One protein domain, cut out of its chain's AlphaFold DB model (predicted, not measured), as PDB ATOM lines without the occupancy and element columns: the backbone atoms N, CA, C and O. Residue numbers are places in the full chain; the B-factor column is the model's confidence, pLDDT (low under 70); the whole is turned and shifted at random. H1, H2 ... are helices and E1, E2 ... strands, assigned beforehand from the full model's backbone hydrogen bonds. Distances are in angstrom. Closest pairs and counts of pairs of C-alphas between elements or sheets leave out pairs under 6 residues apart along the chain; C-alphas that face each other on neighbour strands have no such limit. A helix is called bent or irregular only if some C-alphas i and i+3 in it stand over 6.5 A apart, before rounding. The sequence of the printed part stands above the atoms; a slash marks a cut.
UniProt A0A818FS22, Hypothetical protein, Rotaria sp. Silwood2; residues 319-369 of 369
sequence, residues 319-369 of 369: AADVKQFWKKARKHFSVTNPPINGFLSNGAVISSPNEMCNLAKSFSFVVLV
ATOM      1  N   ALA A 319      50.757   3.803 113.214       67.62
ATOM      2  CA  ALA A 319      49.983   2.665 112.686       67.62
ATOM      3  C   ALA A 319      49.545   1.671 113.784       67.62
ATOM      4  O   ALA A 319      48.514   1.021 113.650       67.62
ATOM      5  N   ALA A 320      50.273   1.618 114.903       72.69
ATOM      6  CA  ALA A 320      49.950   0.784 116.060       72.69
ATOM      7  C   ALA A 320      48.812   1.346 116.947       72.69
ATOM      8  O   ALA A 320      48.268   0.627 117.786       72.69
ATOM      9  N   ASP A 321      48.399   2.607 116.764       78.94
ATOM     10  CA  ASP A 321      47.520   3.312 117.712       78.94
ATOM     11  C   ASP A 321      46.020   3.244 117.388       78.94
ATOM     12  O   ASP A 321      45.215   3.971 117.978       78.94
ATOM     13  N   VAL A 322      45.601   2.342 116.497       80.88
ATOM     14  CA  VAL A 322      44.198   2.196 116.050       80.88
ATOM     15  C   VAL A 322      43.229   2.066 117.232       80.88
ATOM     16  O   VAL A 322      42.190   2.728 117.290       80.88
ATOM     17  N   LYS A 323      43.594   1.275 118.249       82.75
ATOM     18  CA  LYS A 323      42.782   1.107 119.465       82.75
ATOM     19  C   LYS A 323      42.661   2.408 120.271       82.75
ATOM     20  O   LYS A 323      41.589   2.696 120.812       82.75
ATOM     21  N   GLN A 324      43.736   3.196 120.358       81.88
ATOM     22  CA  GLN A 324      43.755   4.473 121.081       81.88
ATOM     23  C   GLN A 324      42.916   5.530 120.358       81.88
ATOM     24  O   GLN A 324      42.102   6.211 120.992       81.88
ATOM     25  N   PHE A 325      43.047   5.603 119.030       83.56
ATOM     26  CA  PHE A 325      42.231   6.447 118.163       83.56
ATOM     27  C   PHE A 325      40.737   6.226 118.414       83.56
ATOM     28  O   PHE A 325      40.052   7.144 118.870       83.56
ATOM     29  N   TRP A 326      40.242   4.993 118.249       81.88
ATOM     30  CA  TRP A 326      38.819   4.682 118.422       81.88
ATOM     31  C   TRP A 326      38.330   4.866 119.860       81.88
ATOM     32  O   TRP A 326      37.184   5.257 120.095       81.88
ATOM     33  N   LYS A 327      39.187   4.636 120.864       83.12
ATOM     34  CA  LYS A 327      38.871   4.954 122.266       83.12
ATOM     35  C   LYS A 327      38.643   6.454 122.480       83.12
ATOM     36  O   LYS A 327      37.805   6.815 123.306       83.12
ATOM     37  N   LYS A 328      39.370   7.327 121.774       79.56
ATOM     38  CA  LYS A 328      39.188   8.783 121.872       79.56
ATOM     39  C   LYS A 328      38.047   9.282 120.986       79.56
ATOM     40  O   LYS A 328      37.221  10.036 121.487       79.56
ATOM     41  N   ALA A 329      37.952   8.812 119.742       79.38
ATOM     42  CA  ALA A 329      36.901   9.177 118.791       79.38
ATOM     43  C   ALA A 329      35.499   8.912 119.362       79.38
ATOM     44  O   ALA A 329      34.665   9.810 119.377       79.38
ATOM     45  N   ARG A 330      35.281   7.740 119.979       77.31
ATOM     46  CA  ARG A 330      34.009   7.388 120.641       77.31
ATOM     47  C   ARG A 330      33.534   8.389 121.692       77.31
ATOM     48  O   ARG A 330      32.339   8.503 121.910       77.31
ATOM     49  N   LYS A 331      34.434   9.154 122.320       75.19
ATOM     50  CA  LYS A 331      34.055  10.179 123.311       75.19
ATOM     51  C   LYS A 331      33.410  11.420 122.689       75.19
ATOM     52  O   LYS A 331      32.856  12.232 123.423       75.19
ATOM     53  N   HIS A 332      33.532  11.592 121.375       72.31
ATOM     54  CA  HIS A 332      32.916  12.686 120.629       72.31
ATOM     55  C   HIS A 332      31.524  12.326 120.094       72.31
ATOM     56  O   HIS A 332      30.815  13.219 119.634       72.31
ATOM     57  N   PHE A 333      31.116  11.059 120.200       69.94
ATOM     58  CA  PHE A 333      29.817  10.572 119.747       69.94
ATOM     59  C   PHE A 333      28.884  10.332 120.929       69.94
ATOM     60  O   PHE A 333      29.306   9.875 121.992       69.94
ATOM     61  N   SER A 334      27.607  10.667 120.744       63.59
ATOM     62  CA  SER A 334      26.562  10.257 121.679       63.59
ATOM     63  C   SER A 334      26.351   8.748 121.567       63.59
ATOM     64  O   SER A 334      26.493   8.189 120.482       63.59
ATOM     65  N   VAL A 335      25.941   8.101 122.662       67.06
ATOM     66  CA  VAL A 335      25.523   6.684 122.658       67.06
ATOM     67  C   VAL A 335      24.332   6.457 121.715       67.06
ATOM     68  O   VAL A 335      24.134   5.357 121.222       67.06
ATOM     69  N   THR A 336      23.564   7.511 121.435       71.56
ATOM     70  CA  THR A 336      22.413   7.496 120.523       71.56
ATOM     71  C   THR A 336      22.780   7.672 119.049       71.56
ATOM     72  O   THR A 336      21.887   7.633 118.208       71.56
ATOM     73  N   ASN A 337      24.048   7.935 118.717       69.69
ATOM     74  CA  ASN A 337      24.454   8.091 117.322       69.69
ATOM     75  C   ASN A 337      24.582   6.712 116.653       69.69
ATOM     76  O   ASN A 337      25.055   5.778 117.305       69.69
ATOM     77  N   PRO A 338      24.215   6.582 115.365       72.31
ATOM     78  CA  PRO A 338      24.443   5.350 114.623       72.31
ATOM     79  C   PRO A 338      25.942   4.991 114.595       72.31
ATOM     80  O   PRO A 338      26.798   5.881 114.707       72.31
ATOM     81  N   PRO A 339      26.277   3.693 114.485       72.12
ATOM     82  CA  PRO A 339      27.658   3.258 114.344       72.12
ATOM     83  C   PRO A 339      28.283   3.878 113.091       72.12
ATOM     84  O   PRO A 339      27.636   4.009 112.056       72.12
ATOM     85  N   ILE A 340      29.554   4.264 113.200       74.38
ATOM     86  CA  ILE A 340      30.316   4.801 112.069       74.38
ATOM     87  C   ILE A 340      30.632   3.639 111.135       74.38
ATOM     88  O   ILE A 340      31.396   2.748 111.508       74.38
ATOM     89  N   ASN A 341      30.052   3.671 109.938       75.31
ATOM     90  CA  ASN A 341      30.206   2.608 108.944       75.31
ATOM     91  C   ASN A 341      31.440   2.811 108.048       75.31
ATOM     92  O   ASN A 341      31.928   1.860 107.441       75.31
ATOM     93  N   GLY A 342      31.976   4.032 107.993       78.25
ATOM     94  CA  GLY A 342      33.223   4.333 107.305       78.25
ATOM     95  C   GLY A 342      33.520   5.828 107.231       78.25
ATOM     96  O   GLY A 342      32.717   6.663 107.649       78.25
ATOM     97  N   PHE A 343      34.688   6.179 106.696       80.94
ATOM     98  CA  PHE A 343      35.037   7.553 106.335       80.94
ATOM     99  C   PHE A 343      34.960   7.736 104.824       80.94
ATOM    100  O   PHE A 343      35.486   6.916 104.074       80.94
ATOM    101  N   LEU A 344      34.333   8.824 104.378       79.75
ATOM    102  CA  LEU A 344      34.324   9.186 102.966       79.75
ATOM    103  C   LEU A 344      35.670   9.826 102.593       79.75
ATOM    104  O   LEU A 344      36.055  10.847 103.166       79.75
ATOM    105  N   SER A 345      36.374   9.248 101.624       78.62
ATOM    106  CA  SER A 345      37.593   9.817 101.046       78.62
ATOM    107  C   SER A 345      37.588   9.635  99.536       78.62
ATOM    108  O   SER A 345      37.382   8.528  99.052       78.62
ATOM    109  N   ASN A 346      37.791  10.725  98.790       79.19
ATOM    110  CA  ASN A 346      37.846  10.721  97.322       79.19
ATOM    111  C   ASN A 346      36.668   9.979  96.648       79.19
ATOM    112  O   ASN A 346      36.847   9.309  95.638       79.19
ATOM    113  N   GLY A 347      35.463  10.079  97.221       79.50
ATOM    114  CA  GLY A 347      34.253   9.429  96.698       79.50
ATOM    115  C   GLY A 347      34.069   7.956  97.091       79.50
ATOM    116  O   GLY A 347      33.026   7.391  96.782       79.50
ATOM    117  N   ALA A 348      35.017   7.348  97.810       80.69
ATOM    118  CA  ALA A 348      34.918   5.982  98.323       80.69
ATOM    119  C   ALA A 348      34.677   5.957  99.841       80.69
ATOM    120  O   ALA A 348      35.130   6.839 100.576       80.69
ATOM    121  N   VAL A 349      33.973   4.925 100.319       84.44
ATOM    122  CA  VAL A 349      33.763   4.679 101.753       84.44
ATOM    123  C   VAL A 349      34.841   3.729 102.261       84.44
ATOM    124  O   VAL A 349      34.904   2.570 101.861       84.44
ATOM    125  N   ILE A 350      35.672   4.223 103.172       84.38
ATOM    126  CA  ILE A 350      36.718   3.452 103.841       84.38
ATOM    127  C   ILE A 350      36.156   2.913 105.155       84.38
ATOM    128  O   ILE A 350      35.917   3.683 106.084       84.38
ATOM    129  N   SER A 351      35.960   1.599 105.245       84.12
ATOM    130  CA  SER A 351      35.349   0.924 106.403       84.12
ATOM    131  C   SER A 351      36.349   0.160 107.281       84.12
ATOM    132  O   SER A 351      36.017  -0.228 108.403       84.12
ATOM    133  N   SER A 352      37.596  -0.029 106.829       86.19
ATOM    134  CA  SER A 352      38.645  -0.683 107.621       86.19
ATOM    135  C   SER A 352      39.095   0.212 108.787       86.19
ATOM    136  O   SER A 352      39.535   1.342 108.556       86.19
ATOM    137  N   PRO A 353      39.053  -0.250 110.056       80.56
ATOM    138  CA  PRO A 353      39.461   0.551 111.214       80.56
ATOM    139  C   PRO A 353      40.893   1.091 111.143       80.56
ATOM    140  O   PRO A 353      41.158   2.179 111.664       80.56
ATOM    141  N   ASN A 354      41.801   0.347 110.506       81.81
ATOM    142  CA  ASN A 354      43.194   0.747 110.318       81.81
ATOM    143  C   ASN A 354      43.317   1.847 109.260       81.81
ATOM    144  O   ASN A 354      44.013   2.837 109.481       81.81
ATOM    145  N   GLU A 355      42.609   1.704 108.141       80.69
ATOM    146  CA  GLU A 355      42.603   2.698 107.068       80.69
ATOM    147  C   GLU A 355      41.894   3.978 107.500       80.69
ATOM    148  O   GLU A 355      42.416   5.060 107.267       80.69
ATOM    149  N   MET A 356      40.784   3.876 108.237       80.19
ATOM    150  CA  MET A 356      40.122   5.023 108.866       80.19
ATOM    151  C   MET A 356      41.063   5.775 109.819       80.19
ATOM    152  O   MET A 356      41.118   7.004 109.798       80.19
ATOM    153  N   CYS A 357      41.840   5.054 110.637       79.56
ATOM    154  CA  CYS A 357      42.846   5.658 111.515       79.56
ATOM    155  C   CYS A 357      43.939   6.374 110.705       79.56
ATOM    156  O   CYS A 357      44.304   7.501 111.032       79.56
ATOM    157  N   ASN A 358      44.435   5.756 109.629       78.00
ATOM    158  CA  ASN A 358      45.425   6.368 108.742       78.00
ATOM    159  C   ASN A 358      44.866   7.597 108.014       78.00
ATOM    160  O   ASN A 358      45.535   8.626 107.952       78.00
ATOM    161  N   LEU A 359      43.616   7.540 107.559       77.50
ATOM    162  CA  LEU A 359      42.936   8.659 106.922       77.50
ATOM    163  C   LEU A 359      42.787   9.846 107.882       77.50
ATOM    164  O   LEU A 359      43.073  10.988 107.518       77.50
ATOM    165  N   ALA A 360      42.419   9.576 109.136       71.88
ATOM    166  CA  ALA A 360      42.298  10.593 110.178       71.88
ATOM    167  C   ALA A 360      43.629  11.285 110.529       71.88
ATOM    168  O   ALA A 360      43.599  12.375 111.101       71.88
ATOM    169  N   LYS A 361      44.785  10.693 110.185       69.00
ATOM    170  CA  LYS A 361      46.098  11.362 110.271       69.00
ATOM    171  C   LYS A 361      46.276  12.397 109.162       69.00
ATOM    172  O   LYS A 361      46.845  13.455 109.401       69.00
ATOM    173  N   SER A 362      45.786  12.082 107.963       63.22
ATOM    174  CA  SER A 362      45.963  12.893 106.751       63.22
ATOM    175  C   SER A 362      44.922  14.006 106.563       63.22
ATOM    176  O   SER A 362      45.222  15.002 105.911       63.22
ATOM    177  N   PHE A 363      43.715  13.882 107.134       61.75
ATOM    178  CA  PHE A 363      42.595  14.791 106.847       61.75
ATOM    179  C   PHE A 363      42.113  15.614 108.051       61.75
ATOM    180  O   PHE A 363      41.807  15.099 109.125       61.75
ATOM    181  N   SER A 364      41.955  16.924 107.823       45.22
ATOM    182  CA  SER A 364      41.450  17.913 108.789       45.22
ATOM    183  C   SER A 364      39.924  18.123 108.761       45.22
ATOM    184  O   SER A 364      39.403  18.949 109.525       45.22
ATOM    185  N   PHE A 365      39.212  17.371 107.915       44.62
ATOM    186  CA  PHE A 365      37.754  17.342 107.794       44.62
ATOM    187  C   PHE A 365      37.304  15.922 107.439       44.62
ATOM    188  O   PHE A 365      37.652  15.412 106.381       44.62
ATOM    189  N   VAL A 366      36.516  15.302 108.314       42.59
ATOM    190  CA  VAL A 366      35.741  14.103 107.984       42.59
ATOM    191  C   VAL A 366      34.283  14.479 108.188       42.59
ATOM    192  O   VAL A 366      33.875  14.806 109.305       42.59
ATOM    193  N   VAL A 367      33.516  14.474 107.101       37.69
ATOM    194  CA  VAL A 367      32.066  14.314 107.192       37.69
ATOM    195  C   VAL A 367      31.856  12.831 107.461       37.69
ATOM    196  O   VAL A 367      32.268  11.983 106.673       37.69
ATOM    197  N   LEU A 368      31.331  12.533 108.641       43.22
ATOM    198  CA  LEU A 368      30.975  11.177 109.029       43.22
ATOM    199  C   LEU A 368      29.693  10.813 108.291       43.22
ATOM    200  O   LEU A 368      28.764  11.623 108.280       43.22
ATOM    201  N   VAL A 369      29.674   9.628 107.687       44.09
ATOM    202  CA  VAL A 369      28.481   9.051 107.064       44.09
ATOM    203  C   VAL A 369      27.966   7.927 107.944       44.09
ATOM    204  O   VAL A 369      28.799   7.090 108.374       44.09
TER     205      VAL A 369
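What this domain is: This is residues 319 to 369 of the 369 residues of the protein "Hypothetical protein" of Rotaria sp. Silwood2 (UniProt A0A818FS22). A short helix, H2, lies between the first half of a longer helix, H1, which crosses it nearly at a right angle, and a tiny two-stranded hairpin, E1 and E2. The last two residues of H1 and the first part of the loop after it, residues 331 to 337, stick out, and the loop then comes back to the hairpin. The printed part has 51 residues, with two named helices and two named strands in the order H1, E1, E2, H2; the sheet's order is E1 - E2, antiparallel. The class is mostly helix, and the whole is compact, with a radius of gyration of the C-alphas of 10.7 A and spans of 28 by 25 by 19 A.

How they stand to each other: Begin with H1, residues 319 to 332, and look at its residues 319 to 325, which alone touch H2, residues 353 to 362. Their closest C-alphas are those of Val 322 and Cys 357, 5.9 A apart, and their lines stand at 84 degrees, about perpendicular. Next find E1, residues 343 to 345, and E2, residues 348 to 350, a hairpin of antiparallel neighbours with 139 degrees between their directions. Across it, N 343 and O 350 are 2.8 A apart and N 345 and O 348 are 2.9 A apart, both within hydrogen-bond range. From E1 to H2 the closest C-alphas are those of Phe 343 and Met 356, at 6.2 A. From E2 to H2 they are those of Ile 350 and Met 356, at 6.3 A. H1 and E2 are apart. In H2 every O i to N i+4 pair is within hydrogen-bond range; in H1, 6 of 10 are.

Where its parts are: Find C-alpha 319 at (49.983, 2.665, 112.686); from there H1 runs 21.3 A to C-alpha 332 at (32.916, 12.686, 120.629). H1 is irregular: C-alphas 320 and 323 are 7.9 A apart. E1 runs from Phe 343 to Ser 345 and E2 from Ala 348 to Ile 350, each 6.3 A long. H2 runs 14.6 A from Pro 353 to C-alpha 362 at (45.963, 12.893, 106.751).

The domain as a whole: The two C-alphas farthest apart are those of Ala 319 and Thr 336, at 29.1 A. Residues 331 to 337, of which 331 and 332 belong to H1, stand free. The link from H1 to E1 is short, with 10 residues; those from E1 to E2 and from E2 to H2 are tight. The printed part has no cut and ends at Val 369, the chain's last residue. The mean pLDDT of the printed part is 72.8, and the model's confidence is under 70 at residue 319, residues 333 to 335, residue 337 and residues 361 to 369.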